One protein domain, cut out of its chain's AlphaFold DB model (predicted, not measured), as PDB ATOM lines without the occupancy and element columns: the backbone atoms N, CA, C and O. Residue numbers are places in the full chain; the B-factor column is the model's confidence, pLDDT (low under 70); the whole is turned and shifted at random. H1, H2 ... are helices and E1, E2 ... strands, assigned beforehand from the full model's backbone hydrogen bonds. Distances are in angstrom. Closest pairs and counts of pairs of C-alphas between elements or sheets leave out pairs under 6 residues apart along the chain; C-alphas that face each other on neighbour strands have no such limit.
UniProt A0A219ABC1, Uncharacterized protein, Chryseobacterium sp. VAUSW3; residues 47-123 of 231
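This is residues 47 to 123 of the 231 residues of an uncharacterized protein of Chryseobacterium sp. VAUSW3 (UniProt A0A219ABC1). A small sheet of three short strands, E1, E2 and E3, sits between two helical ends: H3 at one end, and at the other H2 with the longest helix, H1, beyond it and off the sheet. Two long stretches with no named element, residues 50 to 63 and 100 to 119, link the sheet to H1 and lead from H3 back to it. The printed part has 77 residues with three named helices and three named strands, in the order E1, H1, H2, E2, H3, E3; the sheet's order is E2, E1, E3, antiparallel throughout. The class is mixed, helices and strands, with 33 residues in named elements, under half. The whole is compact, with a radius of gyration of the C-alphas of 12.9 A and spans of 37 by 27 by 18 A.

Begin at E1, residues 47 to 49, the inner strand of the sheet. Its neighbour E2, residues 88 to 91, is antiparallel at 130 degrees; look for N 48 and O 89, 2.9 A apart and within hydrogen-bond range. Its other neighbour, E3, residues 120 to 122, is antiparallel at 147 degrees, with N 47 and O 121 at 2.8 A. H1, residues 64 to 75, is not on the sheet. H2, residues 78 to 81, is close to H1 but not clearly touching; the closest C-alphas, those of Trp 74 and Ile 80, are 6.8 A apart. H2 only grazes the sheet with residues 78 to 80. H3, residues 93 to 99, only grazes it with residues 93 to 97, and is apart from H1 and H2. E2, H3 and E3 form a split strand-helix-strand unit, two strands of one sheet that are not neighbours, joined through a helix, with E1 between them in the sheet, and its crossover is right-handed. In H1 and H3 every O i to N i+4 pair is within hydrogen-bond range; H2 is too short for such a pair.

Find C-alpha 47 at (-4.886, -10.729, -11.980), where E1 begins its 6.9 A. H1 starts at C-alpha 64, (14.378, 3.304, -29.303), and runs 16.1 A. After H2, 5.8 A, E2 covers 9.1 A and H3 9.8 A. E3 covers 7.2 A and ends at C-alpha 122, (-7.095, -5.016, -10.467).

The two C-alphas farthest apart, those of Val 64 and Glu 106, are 37.5 A from each other. The first and last printed C-alphas, Gly 47 and Leu 123, are 6.2 A apart. The links E1 to H1 and H3 to E3 are long, with 14 and 20 residues. The printed part has no cut, its mean pLDDT is 88.7, and no printed residue is under 70.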
ATOM      1  N   GLY A  47      -5.058  -9.764 -10.913       94.88
ATOM      2  CA  GLY A  47      -4.886 -10.729 -11.980       94.88
ATOM      3  C   GLY A  47      -3.632 -10.452 -12.782       94.88
ATOM      4  O   GLY A  47      -3.218  -9.304 -12.943       94.88
ATOM      5  N   VAL A  48      -3.058 -11.519 -13.330       95.56
ATOM      6  CA  VAL A  48      -1.920 -11.458 -14.248       95.56
ATOM      7  C   VAL A  48      -2.261 -12.107 -15.579       95.56
ATOM      8  O   VAL A  48      -3.000 -13.093 -15.638       95.56
ATOM      9  N   ILE A  49      -1.714 -11.578 -16.670       93.94
ATOM     10  CA  ILE A  49      -1.791 -12.255 -17.964       93.94
ATOM     11  C   ILE A  49      -0.930 -13.517 -17.887       93.94
ATOM     12  O   ILE A  49       0.262 -13.466 -17.580       93.94
ATOM     13  N   LYS A  50      -1.546 -14.667 -18.163       86.06
ATOM     14  CA  LYS A  50      -0.843 -15.950 -18.151       86.06
ATOM     15  C   LYS A  50       0.288 -15.944 -19.190       86.06
ATOM     16  O   LYS A  50       0.091 -15.481 -20.309       86.06
ATOM     17  N   ASP A  51       1.440 -16.495 -18.811       89.19
ATOM     18  CA  ASP A  51       2.626 -16.656 -19.665       89.19
ATOM     19  C   ASP A  51       3.244 -15.322 -20.146       89.19
ATOM     20  O   ASP A  51       4.074 -15.309 -21.055       89.19
ATOM     21  N   PHE A  52       2.866 -14.195 -19.530       92.38
ATOM     22  CA  PHE A  52       3.477 -12.901 -19.813       92.38
ATOM     23  C   PHE A  52       4.936 -12.867 -19.311       92.38
ATOM     24  O   PHE A  52       5.169 -13.145 -18.131       92.38
ATOM     25  N   PRO A  53       5.925 -12.520 -20.159       91.50
ATOM     26  CA  PRO A  53       7.344 -12.619 -19.822       91.50
ATOM     27  C   PRO A  53       7.821 -11.380 -19.054       91.50
ATOM     28  O   PRO A  53       8.518 -10.513 -19.588       91.50
ATOM     29  N   PHE A  54       7.404 -11.261 -17.794       89.62
ATOM     30  CA  PHE A  54       7.741 -10.117 -16.943       89.62
ATOM     31  C   PHE A  54       9.252  -9.887 -16.812       89.62
ATOM     32  O   PHE A  54       9.697  -8.745 -16.774       89.62
ATOM     33  N   GLU A  55      10.043 -10.958 -16.790       88.00
ATOM     34  CA  GLU A  55      11.502 -10.926 -16.689       88.00
ATOM     35  C   GLU A  55      12.203 -10.333 -17.923       88.00
ATOM     36  O   GLU A  55      13.370  -9.957 -17.844       88.00
ATOM     37  N   GLN A  56      11.501 -10.244 -19.056       89.12
ATOM     38  CA  GLN A  56      12.023  -9.687 -20.308       89.12
ATOM     39  C   GLN A  56      11.649  -8.210 -20.494       89.12
ATOM     40  O   GLN A  56      12.133  -7.575 -21.433       89.12
ATOM     41  N   LEU A  57      10.794  -7.653 -19.626       87.75
ATOM     42  CA  LEU A  57      10.446  -6.238 -19.675       87.75
ATOM     43  C   LEU A  57      11.569  -5.368 -19.119       87.75
ATOM     44  O   LEU A  57      12.079  -5.571 -18.020       87.75
ATOM     45  N   ILE A  58      11.870  -4.308 -19.858       85.50
ATOM     46  CA  ILE A  58      12.794  -3.266 -19.427       85.50
ATOM     47  C   ILE A  58      11.983  -2.225 -18.661       85.50
ATOM     48  O   ILE A  58      11.117  -1.578 -19.246       85.50
ATOM     49  N   SER A  59      12.227  -2.075 -17.356       79.81
ATOM     50  CA  SER A  59      11.386  -1.242 -16.478       79.81
ATOM     51  C   SER A  59      11.428   0.249 -16.825       79.81
ATOM     52  O   SER A  59      10.402   0.914 -16.729       79.81
ATOM     53  N   ASN A  60      12.589   0.751 -17.264       83.94
ATOM     54  CA  ASN A  60      12.817   2.147 -17.647       83.94
ATOM     55  C   ASN A  60      13.492   2.211 -19.030       83.94
ATOM     56  O   ASN A  60      14.691   2.476 -19.106       83.94
ATOM     57  N   PRO A  61      12.763   1.912 -20.120       85.19
ATOM     58  CA  PRO A  61      13.339   1.907 -21.457       85.19
ATOM     59  C   PRO A  61      13.611   3.351 -21.903       85.19
ATOM     60  O   PRO A  61      12.701   4.180 -21.910       85.19
ATOM     61  N   VAL A  62      14.855   3.664 -22.274       92.25
ATOM     62  CA  VAL A  62      15.270   5.021 -22.684       92.25
ATOM     63  C   VAL A  62      15.555   5.074 -24.181       92.25
ATOM     64  O   VAL A  62      15.274   6.071 -24.847       92.25
ATOM     65  N   THR A  63      16.107   3.999 -24.737       95.38
ATOM     66  CA  THR A  63      16.473   3.927 -26.151       95.38
ATOM     67  C   THR A  63      15.314   3.433 -27.017       95.38
ATOM     68  O   THR A  63      14.427   2.702 -26.576       95.38
ATOM     69  N   VAL A  64      15.353   3.783 -28.308       94.19
ATOM     70  CA  VAL A  64      14.378   3.304 -29.303       94.19
ATOM     71  C   VAL A  64      14.348   1.773 -29.370       94.19
ATOM     72  O   VAL A  64      13.288   1.187 -29.573       94.19
ATOM     73  N   GLU A  65      15.491   1.111 -29.191       94.19
ATOM     74  CA  GLU A  65      15.579  -0.350 -29.193       94.19
ATOM     75  C   GLU A  65      14.861  -0.970 -27.989       94.19
ATOM     76  O   GLU A  65      14.034  -1.862 -28.168       94.19
ATOM     77  N   GLU A  66      15.106  -0.456 -26.784       92.00
ATOM     78  CA  GLU A  66      14.459  -0.929 -25.555       92.00
ATOM     79  C   GLU A  66      12.939  -0.732 -25.607       92.00
ATOM     80  O   GLU A  66      12.176  -1.652 -25.306       92.00
ATOM     81  N   ILE A  67      12.490   0.440 -26.074       91.06
ATOM     82  CA  ILE A  67      11.066   0.736 -26.275       91.06
ATOM     83  C   ILE A  67      10.457  -0.244 -27.288       91.06
ATOM     84  O   ILE A  67       9.382  -0.798 -27.052       91.06
ATOM     85  N   ASN A  68      11.147  -0.502 -28.405       93.19
ATOM     86  CA  ASN A  68      10.681  -1.443 -29.423       93.19
ATOM     87  C   ASN A  68      10.640  -2.892 -28.918       93.19
ATOM     88  O   ASN A  68       9.766  -3.647 -29.344       93.19
ATOM     89  N   ASN A  69      11.547  -3.289 -28.025       91.62
ATOM     90  CA  ASN A  69      11.543  -4.621 -27.421       91.62
ATOM     91  C   ASN A  69      10.330  -4.808 -26.502       91.62
ATOM     92  O   ASN A  69       9.564  -5.752 -26.712       91.62
ATOM     93  N   ASN A  70      10.068  -3.864 -25.593       90.94
ATOM     94  CA  ASN A  70       8.850  -3.892 -24.774       90.94
ATOM     95  C   ASN A  70       7.583  -3.877 -25.649       90.94
ATOM     96  O   ASN A  70       6.661  -4.661 -25.427       90.94
ATOM     97  N   ALA A  71       7.551  -3.050 -26.700       89.81
ATOM     98  CA  ALA A  71       6.412  -2.978 -27.613       89.81
ATOM     99  C   ALA A  71       6.154  -4.294 -28.368       89.81
ATOM    100  O   ALA A  71       4.996  -4.628 -28.627       89.81
ATOM    101  N   LYS A  72       7.200  -5.055 -28.727       93.06
ATOM    102  CA  LYS A  72       7.048  -6.392 -29.331       93.06
ATOM    103  C   LYS A  72       6.395  -7.365 -28.357       93.06
ATOM    104  O   LYS A  72       5.467  -8.052 -28.767       93.06
ATOM    105  N   ILE A  73       6.841  -7.377 -27.098       91.81
ATOM    106  CA  ILE A  73       6.233  -8.200 -26.046       91.81
ATOM    107  C   ILE A  73       4.756  -7.822 -25.903       91.81
ATOM    108  O   ILE A  73       3.897  -8.680 -26.061       91.81
ATOM    109  N   TRP A  74       4.435  -6.540 -25.704       91.12
ATOM    110  CA  TRP A  74       3.049  -6.098 -25.508       91.12
ATOM    111  C   TRP A  74       2.115  -6.457 -26.668       91.12
ATOM    112  O   TRP A  74       0.980  -6.865 -26.436       91.12
ATOM    113  N   ARG A  75       2.584  -6.385 -27.921       91.56
ATOM    114  CA  ARG A  75       1.789  -6.775 -29.101       91.56
ATOM    115  C   ARG A  75       1.399  -8.253 -29.118       91.56
ATOM    116  O   ARG A  75       0.393  -8.588 -29.737       91.56
ATOM    117  N   SER A  76       2.158  -9.123 -28.453       93.75
ATOM    118  CA  SER A  76       1.820 -10.544 -28.314       93.75
ATOM    119  C   SER A  76       0.703 -10.807 -27.297       93.75
ATOM    120  O   SER A  76       0.150 -11.903 -27.291       93.75
ATOM    121  N   PHE A  77       0.339  -9.812 -26.479       93.06
ATOM    122  CA  PHE A  77      -0.663  -9.925 -25.417       93.06
ATOM    123  C   PHE A  77      -1.745  -8.845 -25.573       93.06
ATOM    124  O   PHE A  77      -1.709  -7.816 -24.893       93.06
ATOM    125  N   PRO A  78      -2.729  -9.044 -26.472       89.56
ATOM    126  CA  PRO A  78      -3.745  -8.034 -26.784       89.56
ATOM    127  C   PRO A  78      -4.575  -7.574 -25.573       89.56
ATOM    128  O   PRO A  78      -5.095  -6.459 -25.584       89.56
ATOM    129  N   GLN A  79      -4.663  -8.387 -24.515       90.56
ATOM    130  CA  GLN A  79      -5.351  -8.073 -23.258       90.56
ATOM    131  C   GLN A  79      -4.844  -6.775 -22.610       90.56
ATOM    132  O   GLN A  79      -5.615  -6.061 -21.974       90.56
ATOM    133  N   ILE A  80      -3.569  -6.432 -22.824       88.81
ATOM    134  CA  ILE A  80      -2.926  -5.213 -22.308       88.81
ATOM    135  C   ILE A  80      -3.619  -3.935 -22.788       88.81
ATOM    136  O   ILE A  80      -3.621  -2.926 -22.083       88.81
ATOM    137  N   TYR A  81      -4.186  -3.962 -23.994       86.69
ATOM    138  CA  TYR A  81      -4.800  -2.793 -24.622       86.69
ATOM    139  C   TYR A  81      -6.305  -2.688 -24.359       86.69
ATOM    140  O   TYR A  81      -6.902  -1.662 -24.674       86.69
ATOM    141  N   GLY A  82      -6.924  -3.736 -23.812       83.25
ATOM    142  CA  GLY A  82      -8.342  -3.738 -23.471       83.25
ATOM    143  C   GLY A  82      -8.591  -3.220 -22.059       83.25
ATOM    144  O   GLY A  82      -7.745  -3.381 -21.182       83.25
ATOM    145  N   TYR A  83      -9.784  -2.677 -21.823       80.12
ATOM    146  CA  TYR A  83     -10.268  -2.313 -20.482       80.12
ATOM    147  C   TYR A  83     -10.902  -3.500 -19.735       80.12
ATOM    148  O   TYR A  83     -11.083  -3.446 -18.530       80.12
ATOM    149  N   SER A  84     -11.202  -4.607 -20.424       85.69
ATOM    150  CA  SER A  84     -11.813  -5.791 -19.804       85.69
ATOM    151  C   SER A  84     -10.817  -6.621 -18.996       85.69
ATOM    152  O   SER A  84      -9.688  -6.820 -19.438       85.69
ATOM    153  N   GLU A  85     -11.268  -7.260 -17.923       88.81
ATOM    154  CA  GLU A  85     -10.511  -8.275 -17.166       88.81
ATOM    155  C   GLU A  85     -10.250  -9.584 -17.945       88.81
ATOM    156  O   GLU A  85      -9.555 -10.483 -17.469       88.81
ATOM    157  N   ASN A  86     -10.809  -9.729 -19.150       89.56
ATOM    158  CA  ASN A  86     -10.700 -10.954 -19.938       89.56
ATOM    159  C   ASN A  86      -9.240 -11.319 -20.244       89.56
ATOM    160  O   ASN A  86      -8.484 -10.541 -20.824       89.56
ATOM    161  N   GLY A  87      -8.872 -12.556 -19.903       89.62
ATOM    162  CA  GLY A  87      -7.532 -13.103 -20.114       89.62
ATOM    163  C   GLY A  87      -6.536 -12.822 -18.985       89.62
ATOM    164  O   GLY A  87      -5.395 -13.275 -19.081       89.62
ATOM    165  N   PHE A  88      -6.966 -12.155 -17.911       94.88
ATOM    166  CA  PHE A  88      -6.234 -12.111 -16.650       94.88
ATOM    167  C   PHE A  88      -6.642 -13.297 -15.775       94.88
ATOM    168  O   PHE A  88      -7.826 -13.595 -15.604       94.88
ATOM    169  N   LYS A  89      -5.651 -13.995 -15.226       94.69
ATOM    170  CA  LYS A  89      -5.849 -15.051 -14.238       94.69
ATOM    171  C   LYS A  89      -5.629 -14.449 -12.855       94.69
ATOM    172  O   LYS A  89      -4.583 -13.852 -12.626       94.69
ATOM    173  N   GLU A  90      -6.599 -14.627 -11.964       95.00
ATOM    174  CA  GLU A  90      -6.452 -14.258 -10.553       95.00
ATOM    175  C   GLU A  90      -5.213 -14.922  -9.942       95.00
ATOM    176  O   GLU A  90      -4.896 -16.078 -10.252       95.00
ATOM    177  N   ILE A  91      -4.522 -14.166  -9.098       93.69
ATOM    178  CA  ILE A  91      -3.345 -14.594  -8.352       93.69
ATOM    179  C   ILE A  91      -3.440 -14.036  -6.931       93.69
ATOM    180  O   ILE A  91      -3.872 -12.900  -6.742       93.69
ATOM    181  N   ASP A  92      -3.039 -14.830  -5.941       90.69
ATOM    182  CA  ASP A  92      -2.991 -14.373  -4.551       90.69
ATOM    183  C   ASP A  92      -1.862 -13.354  -4.365       90.69
ATOM    184  O   ASP A  92      -0.788 -13.479  -4.968       90.69
ATOM    185  N   THR A  93      -2.040 -12.375  -3.479       89.69
ATOM    186  CA  THR A  93      -1.060 -11.290  -3.294       89.69
ATOM    187  C   THR A  93       0.300 -11.827  -2.855       89.69
ATOM    188  O   THR A  93       1.343 -11.411  -3.364       89.69
ATOM    189  N   LYS A  94       0.323 -12.842  -1.983       90.06
ATOM    190  CA  LYS A  94       1.571 -13.532  -1.602       90.06
ATOM    191  C   LYS A  94       2.292 -14.167  -2.792       90.06
ATOM    192  O   LYS A  94       3.522 -14.110  -2.865       90.06
ATOM    193  N   GLU A  95       1.553 -14.793  -3.705       92.06
ATOM    194  CA  GLU A  95       2.128 -15.412  -4.901       92.06
ATOM    195  C   GLU A  95       2.630 -14.355  -5.884       92.06
ATOM    196  O   GLU A  95       3.730 -14.500  -6.424       92.06
ATOM    197  N   LEU A  96       1.879 -13.264  -6.051       92.00
ATOM    198  CA  LEU A  96       2.268 -12.126  -6.875       92.00
ATOM    199  C   LEU A  96       3.590 -11.518  -6.391       92.00
ATOM    200  O   LEU A  96       4.528 -11.358  -7.165       92.00
ATOM    201  N   PHE A  97       3.715 -11.250  -5.094       91.38
ATOM    202  CA  PHE A  97       4.943 -10.711  -4.508       91.38
ATOM    203  C   PHE A  97       6.134 -11.652  -4.692       91.38
ATOM    204  O   PHE A  97       7.228 -11.221  -5.068       91.38
ATOM    205  N   LYS A  98       5.912 -12.955  -4.492       91.56
ATOM    206  CA  LYS A  98       6.927 -13.985  -4.724       91.56
ATOM    207  C   LYS A  98       7.391 -14.006  -6.182       91.56
ATOM    208  O   LYS A  98       8.588 -14.153  -6.414       91.56
ATOM    209  N   MET A  99       6.483 -13.826  -7.145       90.06
ATOM    210  CA  MET A  99       6.805 -13.771  -8.576       90.06
ATOM    211  C   MET A  99       7.838 -12.684  -8.902       90.06
ATOM    212  O   MET A  99       8.698 -12.891  -9.756       90.06
ATOM    213  N   PHE A 100       7.803 -11.561  -8.182       89.38
ATOM    214  CA  PHE A 100       8.705 -10.422  -8.380       89.38
ATOM    215  C   PHE A 100       9.845 -10.337  -7.356       89.38
ATOM    216  O   PHE A 100      10.560  -9.338  -7.322       89.38
ATOM    217  N   ASN A 101      10.040 -11.369  -6.527       89.69
ATOM    218  CA  ASN A 101      10.999 -11.362  -5.413       89.69
ATOM    219  C   ASN A 101      10.824 -10.160  -4.461       89.69
ATOM    220  O   ASN A 101      11.794  -9.649  -3.897       89.69
ATOM    221  N   ILE A 102       9.584  -9.704  -4.273       89.62
ATOM    222  CA  ILE A 102       9.244  -8.628  -3.342       89.62
ATOM    223  C   ILE A 102       8.924  -9.268  -1.982       89.62
ATOM    224  O   ILE A 102       8.127 -10.207  -1.926       89.62
ATOM    225  N   PRO A 103       9.511  -8.791  -0.868       86.69
ATOM    226  CA  PRO A 103       9.119  -9.247   0.459       86.69
ATOM    227  C   PRO A 103       7.640  -8.950   0.707       86.69
ATOM    228  O   PRO A 103       7.225  -7.791   0.679       86.69
ATOM    229  N   TYR A 104       6.852  -9.995   0.955       83.94
ATOM    230  CA  TYR A 104       5.449  -9.834   1.317       83.94
ATOM    231  C   TYR A 104       5.336  -9.109   2.658       83.94
ATOM    232  O   TYR A 104       5.918  -9.542   3.654       83.94
ATOM    233  N   HIS A 105       4.574  -8.022   2.674       79.19
ATOM    234  CA  HIS A 105       4.258  -7.276   3.884       79.19
ATOM    235  C   HIS A 105       2.784  -6.867   3.858       79.19
ATOM    236  O   HIS A 105       2.470  -5.691   3.985       79.19
ATOM    237  N   GLU A 106       1.886  -7.840   3.690       79.94
ATOM    238  CA  GLU A 106       0.428  -7.642   3.701       79.94
ATOM    239  C   GLU A 106      -0.029  -6.594   2.673       79.94
ATOM    240  O   GLU A 106      -0.295  -6.966   1.538       79.94
ATOM    241  N   TYR A 107      -0.040  -5.316   3.045       74.06
ATOM    242  CA  TYR A 107      -0.417  -4.160   2.229       74.06
ATOM    243  C   TYR A 107       0.730  -3.183   1.921       74.06
ATOM    244  O   TYR A 107       0.554  -2.192   1.217       74.06
ATOM    245  N   LYS A 108       1.922  -3.407   2.485       76.38
ATOM    246  CA  LYS A 108       3.106  -2.582   2.219       76.38
ATOM    247  C   LYS A 108       3.905  -3.185   1.071       76.38
ATOM    248  O   LYS A 108       4.062  -4.401   0.967       76.38
ATOM    249  N   ASN A 109       4.537  -2.304   0.297       82.50
ATOM    250  CA  ASN A 109       5.345  -2.592  -0.894       82.50
ATOM    251  C   ASN A 109       4.576  -2.838  -2.203       82.50
ATOM    252  O   ASN A 109       5.223  -3.185  -3.193       82.50
ATOM    253  N   ASP A 110       3.265  -2.600  -2.260       82.19
ATOM    254  CA  ASP A 110       2.506  -2.673  -3.520       82.19
ATOM    255  C   ASP A 110       3.105  -1.758  -4.596       82.19
ATOM    256  O   ASP A 110       3.180  -2.124  -5.767       82.19
ATOM    257  N   ASN A 111       3.657  -0.612  -4.198       83.25
ATOM    258  CA  ASN A 111       4.372   0.317  -5.076       83.25
ATOM    259  C   ASN A 111       5.620  -0.274  -5.769       83.25
ATOM    260  O   ASN A 111       6.151   0.347  -6.688       83.25
ATOM    261  N   LYS A 112       6.116  -1.441  -5.335       86.88
ATOM    262  CA  LYS A 112       7.251  -2.142  -5.961       86.88
ATOM    263  C   LYS A 112       6.827  -3.078  -7.090       86.88
ATOM    264  O   LYS A 112       7.692  -3.542  -7.833       86.88
ATOM    265  N   LEU A 113       5.536  -3.386  -7.216       87.38
ATOM    266  CA  LEU A 113       5.033  -4.202  -8.314       87.38
ATOM    267  C   LEU A 113       5.151  -3.432  -9.641       87.38
ATOM    268  O   LEU A 113       4.971  -2.211  -9.671       87.38
ATOM    269  N   PRO A 114       5.428  -4.114 -10.768       86.31
ATOM    270  CA  PRO A 114       5.549  -3.471 -12.072       86.31
ATOM    271  C   PRO A 114       4.167  -3.166 -12.666       86.31
ATOM    272  O   PRO A 114       3.790  -3.694 -13.716       86.31
ATOM    273  N   TRP A 115       3.395  -2.298 -12.007       83.19
ATOM    274  CA  TRP A 115       2.066  -1.863 -12.454       83.19
ATOM    275  C   TRP A 115       2.094  -1.259 -13.866       83.19
ATOM    276  O   TRP A 115       1.167  -1.435 -14.656       83.19
ATOM    277  N   ASN A 116       3.216  -0.635 -14.241       76.00
ATOM    278  CA  ASN A 116       3.447  -0.091 -15.579       76.00
ATOM    279  C   ASN A 116       3.506  -1.154 -16.695       76.00
ATOM    280  O   ASN A 116       3.366  -0.803 -17.867       76.00
ATOM    281  N   SER A 117       3.676  -2.441 -16.364       80.12
ATOM    282  CA  SER A 117       3.660  -3.538 -17.341       80.12
ATOM    283  C   SER A 117       2.308  -3.705 -18.032       80.12
ATOM    284  O   SER A 117       2.260  -4.293 -19.113       80.12
ATOM    285  N   ARG A 118       1.217  -3.224 -17.405       83.62
ATOM    286  CA  ARG A 118      -0.191  -3.454 -17.791       83.62
ATOM    287  C   ARG A 118      -0.615  -4.930 -17.845       83.62
ATOM    288  O   ARG A 118      -1.757  -5.225 -18.194       83.62
ATOM    289  N   ALA A 119       0.293  -5.844 -17.509       91.31
ATOM    290  CA  ALA A 119       0.061  -7.280 -17.437       91.31
ATOM    291  C   ALA A 119      -0.351  -7.736 -16.031       91.31
ATOM    292  O   ALA A 119      -0.717  -8.896 -15.863       91.31
ATOM    293  N   ILE A 120      -0.331  -6.820 -15.057       92.44
ATOM    294  CA  ILE A 120      -0.991  -6.922 -13.753       92.44
ATOM    295  C   ILE A 120      -2.210  -5.998 -13.793       92.44
ATOM    296  O   ILE A 120      -2.118  -4.887 -14.322       92.44
ATOM    297  N   ARG A 121      -3.349  -6.450 -13.269       91.38
ATOM    298  CA  ARG A 121      -4.596  -5.680 -13.261       91.38
ATOM    299  C   ARG A 121      -5.407  -5.943 -12.002       91.38
ATOM    300  O   ARG A 121      -5.444  -7.073 -11.523       91.38
ATOM    301  N   ILE A 122      -6.078  -4.910 -11.513       91.38
ATOM    302  CA  ILE A 122      -7.095  -5.016 -10.467       91.38
ATOM    303  C   ILE A 122      -8.352  -5.642 -11.084       91.38
ATOM    304  O   ILE A 122      -8.816  -5.219 -12.139       91.38
ATOM    305  N   LEU A 123      -8.869  -6.692 -10.455       93.94
ATOM    306  CA  LEU A 123     -10.059  -7.422 -10.886       93.94
ATOM    307  C   LEU A 123     -11.279  -6.871 -10.141       93.94
ATOM    308  O   LEU A 123     -11.815  -7.524  -9.243       93.94
TER     309      LEU A 123